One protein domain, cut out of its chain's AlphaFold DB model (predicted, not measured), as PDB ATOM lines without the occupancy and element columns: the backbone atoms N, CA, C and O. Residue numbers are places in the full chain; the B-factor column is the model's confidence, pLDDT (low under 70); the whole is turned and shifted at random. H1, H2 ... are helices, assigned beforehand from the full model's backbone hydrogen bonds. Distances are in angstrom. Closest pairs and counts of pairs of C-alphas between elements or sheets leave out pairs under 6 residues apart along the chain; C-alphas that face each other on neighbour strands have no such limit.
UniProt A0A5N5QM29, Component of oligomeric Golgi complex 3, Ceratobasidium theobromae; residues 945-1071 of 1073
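AT A GLANCE: This is residues 945 to 1071 of the 1073 residues of the protein "Component of oligomeric Golgi complex 3" of Ceratobasidium theobromae (UniProt A0A5N5QM29). Two long helices, H4 and H3, run side by side in opposite directions, with H1 and H2 on one side of the pair and H5 on the other. The printed part has 127 residues with five named helices, H1 to H5, and no named strand: all helix. It is a rod spanning 54 by 27 by 18 A, only just compact, close to loose, with a radius of gyration of the C-alphas of 16.2 A.

HOW THE PARTS SIT: H4, residues 1016 to 1045, and H3, residues 984 to 1012, form a hairpin that only just touches, with 3 pairs of C-alphas within 8 A, the closest Ile 1019 and Val 1009 at 7.3 A. With H5, residues 1056 to 1071, they make an up-and-down bundle, each running against the one before; H4 and H5, also a hairpin, touch, closest C-alphas His 1027 and Leu 1063, 6.6 A. H1, residues 945 to 953, touches H3, closest C-alphas Ala 953 and Cys 998, 4.4 A. H2, residues 955 to 970, touches H4 with residues 957 to 961 alone, closest C-alphas Leu 957 and Phe 1037, 6.0 A. Every O i to N i+4 pair is within hydrogen-bond range in H1 and H2, 24 of 25 in H3, 24 of 26 in H4 and 11 of 12 in H5.

IN THESE COORDINATES: H4 and H3 each measure 41.8 A from first to last C-alpha. C-alpha 945 is at (116.046, 94.045, 97.519) and C-alpha 1071 at (136.447, 98.575, 96.612).

THE WHOLE: The printed part has no cut, and H2 to H3 is a long link. Confidence is under 70 at 35 residues, among them 970 to 984.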
ATOM      1  N   LEU A 945     114.935  93.107  97.333       86.50
ATOM      2  CA  LEU A 945     116.046  94.045  97.519       86.50
ATOM      3  C   LEU A 945     116.506  94.623  96.170       86.50
ATOM      4  O   LEU A 945     116.605  95.839  96.026       86.50
ATOM      5  N   ILE A 946     116.748  93.764  95.174       86.19
ATOM      6  CA  ILE A 946     117.215  94.169  93.842       86.19
ATOM      7  C   ILE A 946     116.203  95.098  93.163       86.19
ATOM      8  O   ILE A 946     116.602  96.160  92.683       86.19
ATOM      9  N   THR A 947     114.905  94.770  93.168       86.50
ATOM     10  CA  THR A 947     113.884  95.617  92.528       86.50
ATOM     11  C   THR A 947     113.791  96.993  93.179       86.50
ATOM     12  O   THR A 947     113.774  97.990  92.462       86.50
ATOM     13  N   LYS A 948     113.816  97.080  94.518       83.62
ATOM     14  CA  LYS A 948     113.765  98.366  95.240       83.62
ATOM     15  C   LYS A 948     115.012  99.221  95.003       83.62
ATOM     16  O   LYS A 948     114.907 100.428  94.782       83.62
ATOM     17  N   CYS A 949     116.196  98.611  94.997       83.81
ATOM     18  CA  CYS A 949     117.443  99.326  94.727       83.81
ATOM     19  C   CYS A 949     117.527  99.797  93.265       83.81
ATOM     20  O   CYS A 949     117.941 100.931  93.017       83.81
ATOM     21  N   ALA A 950     117.053  98.990  92.308       85.00
ATOM     22  CA  ALA A 950     116.921  99.399  90.911       85.00
ATOM     23  C   ALA A 950     115.866 100.503  90.728       85.00
ATOM     24  O   ALA A 950     116.055 101.401  89.912       85.00
ATOM     25  N   GLU A 951     114.775 100.483  91.499       85.00
ATOM     26  CA  GLU A 951     113.752 101.534  91.497       85.00
ATOM     27  C   GLU A 951     114.276 102.874  91.998       85.00
ATOM     28  O   GLU A 951     114.045 103.876  91.324       85.00
ATOM     29  N   SER A 952     115.038 102.898  93.095       83.62
ATOM     30  CA  SER A 952     115.680 104.133  93.563       83.62
ATOM     31  C   SER A 952     116.706 104.656  92.548       83.62
ATOM     32  O   SER A 952     116.655 105.818  92.146       83.62
ATOM     33  N   ALA A 953     117.599 103.787  92.057       84.19
ATOM     34  CA  ALA A 953     118.648 104.175  91.114       84.19
ATOM     35  C   ALA A 953     118.100 104.645  89.751       84.19
ATOM     36  O   ALA A 953     118.642 105.579  89.163       84.19
ATOM     37  N   ALA A 954     117.021 104.032  89.253       86.31
ATOM     38  CA  ALA A 954     116.421 104.333  87.951       86.31
ATOM     39  C   ALA A 954     115.173 105.238  88.019       86.31
ATOM     40  O   ALA A 954     114.484 105.391  87.005       86.31
ATOM     41  N   ALA A 955     114.875 105.863  89.165       85.44
ATOM     42  CA  ALA A 955     113.671 106.676  89.355       85.44
ATOM     43  C   ALA A 955     113.448 107.765  88.272       85.44
ATOM     44  O   ALA A 955     112.323 107.845  87.773       85.44
ATOM     45  N   PRO A 956     114.461 108.534  87.806       83.75
ATOM     46  CA  PRO A 956     114.277 109.521  86.732       83.75
ATOM     47  C   PRO A 956     113.868 108.885  85.395       83.75
ATOM     48  O   PRO A 956     113.057 109.440  84.655       83.75
ATOM     49  N   LEU A 957     114.379 107.682  85.103       83.12
ATOM     50  CA  LEU A 957     114.028 106.925  83.899       83.12
ATOM     51  C   LEU A 957     112.589 106.399  83.986       83.12
ATOM     52  O   LEU A 957     111.828 106.526  83.027       83.12
ATOM     53  N   LYS A 958     112.205 105.832  85.140       83.38
ATOM     54  CA  LYS A 958     110.849 105.309  85.381       83.38
ATOM     55  C   LYS A 958     109.802 106.434  85.382       83.38
ATOM     56  O   LYS A 958     108.735 106.244  84.797       83.38
ATOM     57  N   ALA A 959     110.123 107.610  85.927       83.31
ATOM     58  CA  ALA A 959     109.280 108.805  85.836       83.31
ATOM     59  C   ALA A 959     109.042 109.214  84.371       83.31
ATOM     60  O   ALA A 959     107.900 109.217  83.923       83.31
ATOM     61  N   PHE A 960     110.109 109.412  83.587       82.00
ATOM     62  CA  PHE A 960     110.002 109.779  82.170       82.00
ATOM     63  C   PHE A 960     109.209 108.762  81.329       82.00
ATOM     64  O   PHE A 960     108.418 109.154  80.469       82.00
ATOM     65  N   ILE A 961     109.395 107.455  81.561       82.50
ATOM     66  CA  ILE A 961     108.603 106.408  80.889       82.50
ATOM     67  C   ILE A 961     107.117 106.547  81.254       82.50
ATOM     68  O   ILE A 961     106.268 106.480  80.366       82.50
ATOM     69  N   THR A 962     106.808 106.788  82.532       83.38
ATOM     70  CA  THR A 962     105.431 106.948  83.025       83.38
ATOM     71  C   THR A 962     104.770 108.193  82.435       83.38
ATOM     72  O   THR A 962     103.674 108.082  81.891       83.38
ATOM     73  N   ASP A 963     105.462 109.337  82.416       80.94
ATOM     74  CA  ASP A 963     104.988 110.575  81.780       80.94
ATOM     75  C   ASP A 963     104.714 110.372  80.278       80.94
ATOM     76  O   ASP A 963     103.699 110.828  79.747       80.94
ATOM     77  N   CYS A 964     105.581 109.626  79.581       75.44
ATOM     78  CA  CYS A 964     105.381 109.272  78.175       75.44
ATOM     79  C   CYS A 964     104.175 108.339  77.958       75.44
ATOM     80  O   CYS A 964     103.455 108.489  76.968       75.44
ATOM     81  N   ASP A 965     103.948 107.367  78.846       78.75
ATOM     82  CA  ASP A 965     102.799 106.459  78.777       78.75
ATOM     83  C   ASP A 965     101.481 107.156  79.157       78.75
ATOM     84  O   ASP A 965     100.471 106.926  78.495       78.75
ATOM     85  N   ASP A 966     101.462 108.032  80.162       79.00
ATOM     86  CA  ASP A 966     100.258 108.764  80.581       79.00
ATOM     87  C   ASP A 966      99.906 109.913  79.626       79.00
ATOM     88  O   ASP A 966      98.721 110.144  79.350       79.00
ATOM     89  N   PHE A 967     100.894 110.558  78.996       73.56
ATOM     90  CA  PHE A 967     100.634 111.441  77.855       73.56
ATOM     91  C   PHE A 967     100.051 110.660  76.663       73.56
ATOM     92  O   PHE A 967      99.053 111.078  76.076       73.56
ATOM     93  N   SER A 968     100.599 109.480  76.351       71.62
ATOM     94  CA  SER A 968     100.086 108.597  75.290       71.62
ATOM     95  C   SER A 968      98.640 108.133  75.551       71.62
ATOM     96  O   SER A 968      97.806 108.150  74.643       71.62
ATOM     97  N   LYS A 969      98.299 107.790  76.804       73.75
ATOM     98  CA  LYS A 969      96.928 107.432  77.225       73.75
ATOM     99  C   LYS A 969      95.957 108.614  77.138       73.75
ATOM    100  O   LYS A 969      94.792 108.411  76.804       73.75
ATOM    101  N   SER A 970      96.408 109.830  77.459       68.06
ATOM    102  CA  SER A 970      95.544 111.018  77.522       68.06
ATOM    103  C   SER A 970      95.364 111.737  76.179       68.06
ATOM    104  O   SER A 970      94.301 112.320  75.959       68.06
ATOM    105  N   GLN A 971      96.336 111.675  75.259       65.50
ATOM    106  CA  GLN A 971      96.240 112.262  73.913       65.50
ATOM    107  C   GLN A 971      96.812 111.329  72.816       65.50
ATOM    108  O   GLN A 971      97.866 111.604  72.239       65.50
ATOM    109  N   PRO A 972      96.099 110.247  72.439       61.81
ATOM    110  CA  PRO A 972      96.618 109.210  71.533       61.81
ATOM    111  C   PRO A 972      96.827 109.645  70.068       61.81
ATOM    112  O   PRO A 972      97.406 108.896  69.287       61.81
ATOM    113  N   ASN A 973      96.360 110.838  69.675       58.09
ATOM    114  CA  ASN A 973      96.477 111.369  68.308       58.09
ATOM    115  C   ASN A 973      97.586 112.431  68.143       58.09
ATOM    116  O   ASN A 973      97.739 112.983  67.053       58.09
ATOM    117  N   THR A 974      98.348 112.742  69.195       60.38
ATOM    118  CA  THR A 974      99.464 113.707  69.159       60.38
ATOM    119  C   THR A 974     100.804 113.005  69.313       60.38
ATOM    120  O   THR A 974     101.007 112.237  70.251       60.38
ATOM    121  N   LEU A 975     101.744 113.294  68.411       60.53
ATOM    122  CA  LEU A 975     103.108 112.773  68.491       60.53
ATOM    123  C   LEU A 975     103.825 113.362  69.712       60.53
ATOM    124  O   LEU A 975     103.869 114.582  69.865       60.53
ATOM    125  N   LEU A 976     104.455 112.521  70.540       61.06
ATOM    126  CA  LEU A 976     105.245 112.992  71.688       61.06
ATOM    127  C   LEU A 976     106.342 113.975  71.246       61.06
ATOM    128  O   LEU A 976     106.650 114.904  71.982       61.06
ATOM    129  N   SER A 977     106.849 113.850  70.016       59.06
ATOM    130  CA  SER A 977     107.840 114.742  69.398       59.06
ATOM    131  C   SER A 977     107.481 116.238  69.371       59.06
ATOM    132  O   SER A 977     108.342 117.047  69.028       59.06
ATOM    133  N   THR A 978     106.237 116.634  69.674       59.66
ATOM    134  CA  THR A 978     105.832 118.049  69.801       59.66
ATOM    135  C   THR A 978     105.826 118.581  71.239       59.66
ATOM    136  O   THR A 978     105.588 119.770  71.428       59.66
ATOM    137  N   GLN A 979     106.079 117.744  72.249       64.31
ATOM    138  CA  GLN A 979     106.188 118.159  73.653       64.31
ATOM    139  C   GLN A 979     107.598 118.640  74.007       64.31
ATOM    140  O   GLN A 979     108.581 118.139  73.461       64.31
ATOM    141  N   GLU A 980     107.716 119.566  74.965       61.06
ATOM    142  CA  GLU A 980     109.019 120.083  75.421       61.06
ATOM    143  C   GLU A 980     109.840 119.019  76.173       61.06
ATOM    144  O   GLU A 980     111.044 118.896  75.944       61.06
ATOM    145  N   PHE A 981     109.191 118.188  76.999       64.50
ATOM    146  CA  PHE A 981     109.853 117.108  77.749       64.50
ATOM    147  C   PHE A 981     110.402 115.985  76.851       64.50
ATOM    148  O   PHE A 981     111.315 115.265  77.244       64.50
ATOM    149  N   ALA A 982     109.880 115.852  75.630       63.06
ATOM    150  CA  ALA A 982     110.279 114.836  74.659       63.06
ATOM    151  C   ALA A 982     111.351 115.324  73.660       63.06
ATOM    152  O   ALA A 982     111.729 114.583  72.751       63.06
ATOM    153  N   GLN A 983     111.849 116.560  73.803       69.50
ATOM    154  CA  GLN A 983     112.925 117.081  72.954       69.50
ATOM    155  C   GLN A 983     114.298 116.517  73.365       69.50
ATOM    156  O   GLN A 983     114.533 116.290  74.556       69.50
ATOM    157  N   PRO A 984     115.266 116.383  72.434       66.69
ATOM    158  CA  PRO A 984     116.612 115.886  72.737       66.69
ATOM    159  C   PRO A 984     117.292 116.488  73.991       66.69
ATOM    160  O   PRO A 984     117.789 115.704  74.801       66.69
ATOM    161  N   PRO A 985     117.298 117.820  74.237       73.38
ATOM    162  CA  PRO A 985     117.934 118.390  75.432       73.38
ATOM    163  C   PRO A 985     117.191 118.118  76.751       73.38
ATOM    164  O   PRO A 985     117.770 118.351  77.808       73.38
ATOM    165  N   ALA A 986     115.939 117.655  76.727       73.00
ATOM    166  CA  ALA A 986     115.237 117.195  77.927       73.00
ATOM    167  C   ALA A 986     115.593 115.732  78.236       73.00
ATOM    168  O   ALA A 986     115.955 115.409  79.364       73.00
ATOM    169  N   ILE A 987     115.611 114.873  77.212       75.94
ATOM    170  CA  ILE A 987     115.965 113.449  77.346       75.94
ATOM    171  C   ILE A 987     117.426 113.278  77.815       75.94
ATOM    172  O   ILE A 987     117.711 112.403  78.630       75.94
ATOM    173  N   ILE A 988     118.346 114.145  77.369       78.69
ATOM    174  CA  ILE A 988     119.741 114.157  77.851       78.69
ATOM    175  C   ILE A 988     119.819 114.533  79.341       78.69
ATOM    176  O   ILE A 988     120.524 113.862  80.086       78.69
ATOM    177  N   LYS A 989     119.047 115.526  79.814       82.12
ATOM    178  CA  LYS A 989     119.007 115.868  81.250       82.12
ATOM    179  C   LYS A 989     118.526 114.701  82.104       82.12
ATOM    180  O   LYS A 989     119.156 114.405  83.108       82.12
ATOM    181  N   VAL A 990     117.482 113.990  81.668       81.25
ATOM    182  CA  VAL A 990     116.993 112.784  82.358       81.25
ATOM    183  C   VAL A 990     118.081 111.702  82.437       81.25
ATOM    184  O   VAL A 990     118.183 111.016  83.452       81.25
ATOM    185  N   GLN A 991     118.939 111.574  81.416       82.94
ATOM    186  CA  GLN A 991     120.099 110.677  81.458       82.94
ATOM    187  C   GLN A 991     121.170 111.144  82.464       82.94
ATOM    188  O   GLN A 991     121.711 110.308  83.183       82.94
ATOM    189  N   ASP A 992     121.477 112.441  82.540       81.94
ATOM    190  CA  ASP A 992     122.497 112.983  83.456       81.94
ATOM    191  C   ASP A 992     122.017 113.010  84.929       81.94
ATOM    192  O   ASP A 992     122.784 112.732  85.858       81.94
ATOM    193  N   GLU A 993     120.725 113.261  85.149       84.44
ATOM    194  CA  GLU A 993     120.040 113.138  86.443       84.44
ATOM    195  C   GLU A 993     119.993 111.672  86.902       84.44
ATOM    196  O   GLU A 993     120.352 111.374  88.040       84.44
ATOM    197  N   PHE A 994     119.661 110.732  86.005       87.44
ATOM    198  CA  PHE A 994     119.819 109.296  86.265       87.44
ATOM    199  C   PHE A 994     121.266 108.937  86.615       87.44
ATOM    200  O   PHE A 994     121.498 108.239  87.599       87.44
ATOM    201  N   ARG A 995     122.247 109.427  85.844       82.81
ATOM    202  CA  ARG A 995     123.662 109.089  86.032       82.81
ATOM    203  C   ARG A 995     124.147 109.466  87.431       82.81
ATOM    204  O   ARG A 995     124.690 108.623  88.141       82.81
ATOM    205  N   SER A 996     123.900 110.712  87.829       83.25
ATOM    206  CA  SER A 996     124.315 111.252  89.128       83.25
ATOM    207  C   SER A 996     123.550 110.645  90.313       83.25
ATOM    208  O   SER A 996     124.146 110.418  91.369       83.25
ATOM    209  N   LEU A 997     122.263 110.310  90.151       85.50
ATOM    210  CA  LEU A 997     121.498 109.600  91.179       85.50
ATOM    211  C   LEU A 997     121.968 108.148  91.344       85.50
ATOM    212  O   LEU A 997     122.193 107.706  92.469       85.50
ATOM    213  N   CYS A 998     122.145 107.422  90.239       85.06
ATOM    214  CA  CYS A 998     122.574 106.025  90.229       85.06
ATOM    215  C   CYS A 998     123.983 105.861  90.821       85.06
ATOM    216  O   CYS A 998     124.202 104.954  91.616       85.06
ATOM    217  N   GLU A 999     124.921 106.758  90.508       83.62
ATOM    218  CA  GLU A 999     126.274 106.777  91.087       83.62
ATOM    219  C   GLU A 999     126.255 106.940  92.619       83.62
ATOM    220  O   GLU A 999     126.918 106.191  93.349       83.62
ATOM    221  N   LYS A1000     125.417 107.852  93.129       83.31
ATOM    222  CA  LYS A1000     125.226 108.034  94.573       83.31
ATOM    223  C   LYS A1000     124.535 106.827  95.224       83.31
ATOM    224  O   LYS A1000     124.993 106.343  96.253       83.31
ATOM    225  N   GLN A1001     123.435 106.341  94.653       82.69
ATOM    226  CA  GLN A1001     122.656 105.245  95.243       82.69
ATOM    227  C   GLN A1001     123.394 103.902  95.201       82.69
ATOM    228  O   GLN A1001     123.311 103.141  96.160       82.69
ATOM    229  N   LEU A1002     124.160 103.620  94.144       81.50
ATOM    230  CA  LEU A1002     124.925 102.377  94.025       81.50
ATOM    231  C   LEU A1002     126.105 102.328  95.009       81.50
ATOM    232  O   LEU A1002     126.387 101.265  95.557       81.50
ATOM    233  N   SER A1003     126.763 103.462  95.279       79.75
ATOM    234  CA  SER A1003     127.823 103.543  96.298       79.75
ATOM    235  C   SER A1003     127.270 103.434  97.726       79.75
ATOM    236  O   SER A1003     127.817 102.687  98.539       79.75
ATOM    237  N   GLU A1004     126.141 104.089  98.012       79.88
ATOM    238  CA  GLU A1004     125.419 103.979  99.287       79.88
ATOM    239  C   GLU A1004     124.911 102.546  99.544       79.88
ATOM    240  O   GLU A1004     125.087 102.014 100.643       79.88
ATOM    241  N   TRP A1005     124.369 101.874  98.522       79.19
ATOM    242  CA  TRP A1005     123.958 100.468  98.589       79.19
ATOM    243  C   TRP A1005     125.145  99.520  98.783       79.19
ATOM    244  O   TRP A1005     125.106  98.678  99.678       79.19
ATOM    245  N   ALA A1006     126.228  99.673  98.011       76.31
ATOM    246  CA  ALA A1006     127.409  98.812  98.118       76.31
ATOM    247  C   ALA A1006     128.050  98.860  99.519       76.31
ATOM    248  O   ALA A1006     128.494  97.825 100.020       76.31
ATOM    249  N   GLY A1007     128.046 100.029 100.173       75.88
ATOM    250  CA  GLY A1007     128.474 100.172 101.567       75.88
ATOM    251  C   GLY A1007     127.596  99.383 102.544       75.88
ATOM    252  O   GLY A1007     128.113  98.593 103.335       75.88
ATOM    253  N   HIS A1008     126.269  99.526 102.458       76.38
ATOM    254  CA  HIS A1008     125.343  98.786 103.326       76.38
ATOM    255  C   HIS A1008     125.383  97.271 103.067       76.38
ATOM    256  O   HIS A1008     125.415  96.493 104.017       76.38
ATOM    257  N   VAL A1009     125.453  96.825 101.809       79.00
ATOM    258  CA  VAL A1009     125.545  95.395 101.471       79.00
ATOM    259  C   VAL A1009     126.760  94.743 102.139       79.00
ATOM    260  O   VAL A1009     126.597  93.698 102.766       79.00
ATOM    261  N   ARG A1010     127.947  95.371 102.085       78.00
ATOM    262  CA  ARG A1010     129.169  94.844 102.730       78.00
ATOM    263  C   ARG A1010     129.139  94.877 104.258       78.00
ATOM    264  O   ARG A1010     129.829  94.085 104.893       78.00
ATOM    265  N   LEU A1011     128.353  95.772 104.857       77.25
ATOM    266  CA  LEU A1011     128.182  95.823 106.311       77.25
ATOM    267  C   LEU A1011     127.415  94.596 106.835       77.25
ATOM    268  O   LEU A1011     127.768  94.045 107.878       77.25
ATOM    269  N   TYR A1012     126.374  94.160 106.119       75.31
ATOM    270  CA  TYR A1012     125.563  93.000 106.506       75.31
ATOM    271  C   TYR A1012     126.138  91.673 105.986       75.31
ATOM    272  O   TYR A1012     126.131  90.675 106.714       75.31
ATOM    273  N   LEU A1013     126.630  91.640 104.744       74.69
ATOM    274  CA  LEU A1013     127.134  90.444 104.070       74.69
ATOM    275  C   LEU A1013     128.652  90.553 103.893       74.69
ATOM    276  O   LEU A1013     129.124  91.389 103.132       74.69
ATOM    277  N   ARG A1014     129.416  89.688 104.571       64.62
ATOM    278  CA  ARG A1014     130.887  89.642 104.451       64.62
ATOM    279  C   ARG A1014     131.413  88.679 103.382       64.62
ATOM    280  O   ARG A1014     132.593  88.725 103.053       64.62
ATOM    281  N   ASP A1015     130.559  87.816 102.833       67.12
ATOM    282  CA  ASP A1015     130.940  86.904 101.756       67.12
ATOM    283  C   ASP A1015     130.944  87.613 100.390       67.12
ATOM    284  O   ASP A1015     129.895  87.869  99.791       67.12
ATOM    285  N   GLU A1016     132.144  87.882  99.873       66.31
ATOM    286  CA  GLU A1016     132.360  88.461  98.542       66.31
ATOM    287  C   GLU A1016     131.755  87.616  97.400       66.31
ATOM    288  O   GLU A1016     131.465  88.176  96.342       66.31
ATOM    289  N   ASN A1017     131.504  86.310  97.587       67.81
ATOM    290  CA  ASN A1017     130.844  85.486  96.566       67.81
ATOM    291  C   ASN A1017     129.356  85.846  96.441       67.81
ATOM    292  O   ASN A1017     128.882  86.139  95.344       67.81
ATOM    293  N   THR A1018     128.626  85.903  97.558       71.69
ATOM    294  CA  THR A1018     127.217  86.329  97.609       71.69
ATOM    295  C   THR A1018     127.061  87.786  97.161       71.69
ATOM    296  O   THR A1018     126.183  88.097  96.354       71.69
ATOM    297  N   ILE A1019     127.961  88.676  97.597       74.25
ATOM    298  CA  ILE A1019     128.040  90.066  97.110       74.25
ATOM    299  C   ILE A1019     128.245  90.093  95.583       74.25
ATOM    300  O   ILE A1019     127.575  90.847  94.875       74.25
ATOM    301  N   GLY A1020     129.123  89.226  95.069       68.38
ATOM    302  CA  GLY A1020     129.413  89.041  93.647       68.38
ATOM    303  C   GLY A1020     128.268  88.456  92.810       68.38
ATOM    304  O   GLY A1020     128.345  88.526  91.587       68.38
ATOM    305  N   VAL A1021     127.201  87.939  93.429       77.50
ATOM    306  CA  VAL A1021     125.952  87.539  92.749       77.50
ATOM    307  C   VAL A1021     124.924  88.675  92.760       77.50
ATOM    308  O   VAL A1021     124.277  88.928  91.744       77.50
ATOM    309  N   LEU A1022     124.794  89.397  93.879       78.62
ATOM    310  CA  LEU A1022     123.820  90.487  94.025       78.62
ATOM    311  C   LEU A1022     124.170  91.720  93.174       78.62
ATOM    312  O   LEU A1022     123.281  92.318  92.570       78.62
ATOM    313  N   LEU A1023     125.454  92.095  93.097       78.06
ATOM    314  CA  LEU A1023     125.915  93.263  92.331       78.06
ATOM    315  C   LEU A1023     125.598  93.164  90.824       78.06
ATOM    316  O   LEU A1023     124.977  94.087  90.299       78.06
ATOM    317  N   PRO A1024     125.962  92.078  90.105       81.06
ATOM    318  CA  PRO A1024     125.608  91.925  88.695       81.06
ATOM    319  C   PRO A1024     124.099  91.922  88.450       81.06
ATOM    320  O   PRO A1024     123.651  92.622  87.550       81.06
ATOM    321  N   ALA A1025     123.317  91.228  89.285       81.44
ATOM    322  CA  ALA A1025     121.864  91.161  89.134       81.44
ATOM    323  C   ALA A1025     121.181  92.535  89.297       81.44
ATOM    324  O   ALA A1025     120.224  92.840  88.583       81.44
ATOM    325  N   LEU A1026     121.702  93.405  90.175       82.25
ATOM    326  CA  LEU A1026     121.257  94.799  90.252       82.25
ATOM    327  C   LEU A1026     121.624  95.589  88.984       82.25
ATOM    328  O   LEU A1026     120.803  96.359  88.480       82.25
ATOM    329  N   HIS A1027     122.832  95.399  88.445       83.44
ATOM    330  CA  HIS A1027     123.231  96.044  87.191       83.44
ATOM    331  C   HIS A1027     122.376  95.578  85.999       83.44
ATOM    332  O   HIS A1027     122.032  96.412  85.165       83.44
ATOM    333  N   ASP A1028     121.989  94.298  85.935       84.25
ATOM    334  CA  ASP A1028     121.083  93.758  84.911       84.25
ATOM    335  C   ASP A1028     119.707  94.444  84.944       84.25
ATOM    336  O   ASP A1028     119.210  94.866  83.899       84.25
ATOM    337  N   GLU A1029     119.107  94.639  86.124       84.31
ATOM    338  CA  GLU A1029     117.781  95.268  86.258       84.31
ATOM    339  C   GLU A1029     117.810  96.790  85.990       84.31
ATOM    340  O   GLU A1029     116.915  97.348  85.338       84.31
ATOM    341  N   ILE A1030     118.885  97.474  86.402       84.88
ATOM    342  CA  ILE A1030     119.130  98.883  86.046       84.88
ATOM    343  C   ILE A1030     119.348  99.018  84.529       84.88
ATOM    344  O   ILE A1030     118.747  99.890  83.892       84.88
ATOM    345  N   ALA A1031     120.151  98.137  83.922       84.75
ATOM    346  CA  ALA A1031     120.387  98.127  82.481       84.75
ATOM    347  C   ALA A1031     119.108  97.803  81.695       84.75
ATOM    348  O   ALA A1031     118.824  98.476  80.704       84.75
ATOM    349  N   SER A1032     118.299  96.848  82.162       85.19
ATOM    350  CA  SER A1032     116.970  96.520  81.630       85.19
ATOM    351  C   SER A1032     116.073  97.762  81.590       85.19
ATOM    352  O   SER A1032     115.595  98.148  80.514       85.19
ATOM    353  N   THR A1033     115.954  98.476  82.716       82.88
ATOM    354  CA  THR A1033     115.190  99.732  82.810       82.88
ATOM    355  C   THR A1033     115.730 100.807  81.855       82.88
ATOM    356  O   THR A1033     114.952 101.469  81.162       82.88
ATOM    357  N   PHE A1034     117.056 100.943  81.729       84.31
ATOM    358  CA  PHE A1034     117.673 101.857  80.762       84.31
ATOM    359  C   PHE A1034     117.393 101.459  79.303       84.31
ATOM    360  O   PHE A1034     117.151 102.335  78.468       84.31
ATOM    361  N   THR A1035     117.352 100.162  78.969       84.25
ATOM    362  CA  THR A1035     116.984  99.715  77.611       84.25
ATOM    363  C   THR A1035     115.548 100.101  77.264       84.25
ATOM    364  O   THR A1035     115.285 100.522  76.137       84.25
ATOM    365  N   LEU A1036     114.630 100.025  78.236       83.44
ATOM    366  CA  LEU A1036     113.233 100.407  78.060       83.44
ATOM    367  C   LEU A1036     113.090 101.923  77.875       83.44
ATOM    368  O   LEU A1036     112.404 102.353  76.945       83.44
ATOM    369  N   PHE A1037     113.791 102.725  78.683       83.81
ATOM    370  CA  PHE A1037     113.891 104.180  78.513       83.81
ATOM    371  C   PHE A1037     114.407 104.542  77.116       83.81
ATOM    372  O   PHE A1037     113.723 105.236  76.359       83.81
ATOM    373  N   ARG A1038     115.569 103.998  76.732       78.94
ATOM    374  CA  ARG A1038     116.216 104.256  75.441       78.94
ATOM    375  C   ARG A1038     115.305 103.884  74.269       78.94
ATOM    376  O   ARG A1038     115.087 104.707  73.384       78.94
ATOM    377  N   LYS A1039     114.704 102.692  74.301       80.56
ATOM    378  CA  LYS A1039     113.746 102.223  73.288       80.56
ATOM    379  C   LYS A1039     112.509 103.119  73.204       80.56
ATOM    380  O   LYS A1039     112.012 103.364  72.108       80.56
ATOM    381  N   THR A1040     112.010 103.625  74.331       75.69
ATOM    382  CA  THR A1040     110.845 104.527  74.367       75.69
ATOM    383  C   THR A1040     111.188 105.891  73.760       75.69
ATOM    384  O   THR A1040     110.452 106.375  72.898       75.69
ATOM    385  N   ALA A1041     112.349 106.456  74.103       73.06
ATOM    386  CA  ALA A1041     112.859 107.694  73.513       73.06
ATOM    387  C   ALA A1041     113.097 107.576  71.992       73.06
ATOM    388  O   ALA A1041     112.675 108.451  71.232       73.06
ATOM    389  N   GLU A1042     113.716 106.480  71.538       74.56
ATOM    390  CA  GLU A1042     114.000 106.207  70.120       74.56
ATOM    391  C   GLU A1042     112.736 105.942  69.281       74.56
ATOM    392  O   GLU A1042     112.692 106.337  68.117       74.56
ATOM    393  N   THR A1043     111.713 105.282  69.842       70.19
ATOM    394  CA  THR A1043     110.511 104.870  69.079       70.19
ATOM    395  C   THR A1043     109.323 105.822  69.177       70.19
ATOM    396  O   THR A1043     108.494 105.818  68.269       70.19
ATOM    397  N   ARG A1044     109.209 106.624  70.247       66.88
ATOM    398  CA  ARG A1044     108.050 107.509  70.471       66.88
ATOM    399  C   ARG A1044     108.388 108.998  70.480       66.88
ATOM    400  O   ARG A1044     107.561 109.789  70.033       66.88
ATOM    401  N   CYS A1045     109.564 109.385  70.980       64.00
ATOM    402  CA  CYS A1045     109.888 110.796  71.212       64.00
ATOM    403  C   CYS A1045     110.573 111.456  70.011       64.00
ATOM    404  O   CYS A1045     110.064 112.459  69.518       64.00
ATOM    405  N   SER A1046     111.689 110.917  69.500       62.09
ATOM    406  CA  SER A1046     112.322 111.474  68.292       62.09
ATOM    407  C   SER A1046     113.239 110.480  67.556       62.09
ATOM    408  O   SER A1046     114.166 109.938  68.173       62.09
ATOM    409  N   PRO A1047     113.051 110.270  66.232       55.75
ATOM    410  CA  PRO A1047     113.885 109.386  65.418       55.75
ATOM    411  C   PRO A1047     115.270 110.009  65.166       55.75
ATOM    412  O   PRO A1047     115.543 110.598  64.122       55.75
ATOM    413  N   GLY A1048     116.148 109.882  66.161       58.62
ATOM    414  CA  GLY A1048     117.519 110.395  66.138       58.62
ATOM    415  C   GLY A1048     118.190 110.456  67.514       58.62
ATOM    416  O   GLY A1048     119.414 110.379  67.595       58.62
ATOM    417  N   CYS A1049     117.414 110.510  68.608       58.88
ATOM    418  CA  CYS A1049     117.950 110.630  69.974       58.88
ATOM    419  C   CYS A1049     118.920 109.509  70.380       58.88
ATOM    420  O   CYS A1049     119.817 109.754  71.182       58.88
ATOM    421  N   GLY A1050     118.808 108.312  69.794       59.75
ATOM    422  CA  GLY A1050     119.717 107.193  70.060       59.75
ATOM    423  C   GLY A1050     121.203 107.484  69.798       59.75
ATOM    424  O   GLY A1050     122.058 106.830  70.389       59.75
ATOM    425  N   ALA A1051     121.538 108.479  68.968       61.72
ATOM    426  CA  ALA A1051     122.926 108.896  68.737       61.72
ATOM    427  C   ALA A1051     123.498 109.811  69.843       61.72
ATOM    428  O   ALA A1051     124.702 110.041  69.878       61.72
ATOM    429  N   SER A1052     122.650 110.341  70.733       65.50
ATOM    430  CA  SER A1052     123.040 111.200  71.867       65.50
ATOM    431  C   SER A1052     122.859 110.524  73.230       65.50
ATOM    432  O   SER A1052     123.181 111.123  74.253       65.50
ATOM    433  N   LEU A1053     122.346 109.290  73.250       71.69
ATOM    434  CA  LEU A1053     122.185 108.474  74.451       71.69
ATOM    435  C   LEU A1053     123.280 107.407  74.522       71.69
ATOM    436  O   LEU A1053     123.636 106.805  73.505       71.69
ATOM    437  N   MET A1054     123.770 107.155  75.735       76.00
ATOM    438  CA  MET A1054     124.837 106.197  76.042       76.00
ATOM    439  C   MET A1054     124.525 104.807  75.465       76.00
ATOM    440  O   MET A1054     123.382 104.336  75.552       76.00
ATOM    441  N   SER A1055     125.504 104.160  74.820       77.94
ATOM    442  CA  SER A1055     125.276 102.842  74.224       77.94
ATOM    443  C   SER A1055     125.211 101.755  75.300       77.94
ATOM    444  O   SER A1055     125.666 101.945  76.430       77.94
ATOM    445  N   LEU A1056     124.608 100.609  74.971       74.88
ATOM    446  CA  LEU A1056     124.437  99.532  75.947       74.88
ATOM    447  C   LEU A1056     125.785  98.976  76.466       74.88
ATOM    448  O   LEU A1056     125.884  98.770  77.674       74.88
ATOM    449  N   PRO A1057     126.833  98.784  75.633       77.94
ATOM    450  CA  PRO A1057     128.181  98.485  76.122       77.94
ATOM    451  C   PRO A1057     128.749  99.543  77.079       77.94
ATOM    452  O   PRO A1057     129.244  99.172  78.140       77.94
ATOM    453  N   ASP A1058     128.626 100.836  76.753       79.12
ATOM    454  CA  ASP A1058     129.192 101.924  77.571       79.12
ATOM    455  C   ASP A1058     128.533 101.990  78.961       79.12
ATOM    456  O   ASP A1058     129.217 102.143  79.974       79.12
ATOM    457  N   LEU A1059     127.204 101.814  79.020       81.44
ATOM    458  CA  LEU A1059     126.450 101.698  80.273       81.44
ATOM    459  C   LEU A1059     126.976 100.534  81.121       81.44
ATOM    460  O   LEU A1059     127.174 100.680  82.325       81.44
ATOM    461  N   TRP A1060     127.204  99.378  80.494       79.94
ATOM    462  CA  TRP A1060     127.695  98.179  81.168       79.94
ATOM    463  C   TRP A1060     129.125  98.316  81.690       79.94
ATOM    464  O   TRP A1060     129.442  97.755  82.739       79.94
ATOM    465  N   GLU A1061     129.988  99.044  80.988       80.81
ATOM    466  CA  GLU A1061     131.346  99.334  81.448       80.81
ATOM    467  C   GLU A1061     131.340 100.356  82.599       80.81
ATOM    468  O   GLU A1061     132.008 100.136  83.610       80.81
ATOM    469  N   TRP A1062     130.498 101.393  82.520       83.25
ATOM    470  CA  TRP A1062     130.330 102.399  83.577       83.25
ATOM    471  C   TRP A1062     129.703 101.838  84.869       83.25
ATOM    472  O   TRP A1062     130.209 102.101  85.959       83.25
ATOM    473  N   LEU A1063     128.660 101.000  84.787       79.81
ATOM    474  CA  LEU A1063     128.088 100.340  85.975       79.81
ATOM    475  C   LEU A1063     129.125  99.440  86.676       79.81
ATOM    476  O   LEU A1063     129.213  99.415  87.906       79.81
ATOM    477  N   ARG A1064     129.980  98.749  85.907       76.88
ATOM    478  CA  ARG A1064     131.083  97.950  86.467       76.88
ATOM    479  C   ARG A1064     132.181  98.816  87.083       76.88
ATOM    480  O   ARG A1064     132.703  98.430  88.128       76.88
ATOM    481  N   SER A1065     132.536  99.963  86.494       76.88
ATOM    482  CA  SER A1065     133.576 100.831  87.066       76.88
ATOM    483  C   SER A1065     133.163 101.379  88.433       76.88
ATOM    484  O   SER A1065     133.959 101.305  89.366       76.88
ATOM    485  N   LEU A1066     131.902 101.801  88.595       69.19
ATOM    486  CA  LEU A1066     131.350 102.235  89.888       69.19
ATOM    487  C   LEU A1066     131.456 101.144  90.968       69.19
ATOM    488  O   LEU A1066     131.891 101.402  92.093       69.19
ATOM    489  N   SER A1067     131.114  99.900  90.615       61.44
ATOM    490  CA  SER A1067     131.258  98.751  91.514       61.44
ATOM    491  C   SER A1067     132.716  98.524  91.944       61.44
ATOM    492  O   SER A1067     132.971  98.239  93.116       61.44
ATOM    493  N   VAL A1068     133.684  98.704  91.041       54.66
ATOM    494  CA  VAL A1068     135.116  98.516  91.332       54.66
ATOM    495  C   VAL A1068     135.708  99.673  92.142       54.66
ATOM    496  O   VAL A1068     136.496  99.421  93.052       54.66
ATOM    497  N   GLU A1069     135.336 100.926  91.877       49.56
ATOM    498  CA  GLU A1069     135.845 102.072  92.646       49.56
ATOM    499  C   GLU A1069     135.369 102.047  94.101       49.56
ATOM    500  O   GLU A1069     136.140 102.386  95.000       49.56
ATOM    501  N   SER A1070     134.177 101.494  94.357       47.00
ATOM    502  CA  SER A1070     133.709 101.228  95.720       47.00
ATOM    503  C   SER A1070     134.595 100.253  96.515       47.00
ATOM    504  O   SER A1070     134.440 100.194  97.726       47.00
ATOM    505  N   LYS A1071     135.517  99.488  95.901       44.22
ATOM    506  CA  LYS A1071     136.447  98.575  96.612       44.22
ATOM    507  C   LYS A1071     137.683  99.269  97.218       44.22
ATOM    508  O   LYS A1071     138.617  98.590  97.634       44.22
TER     509      LYS A1071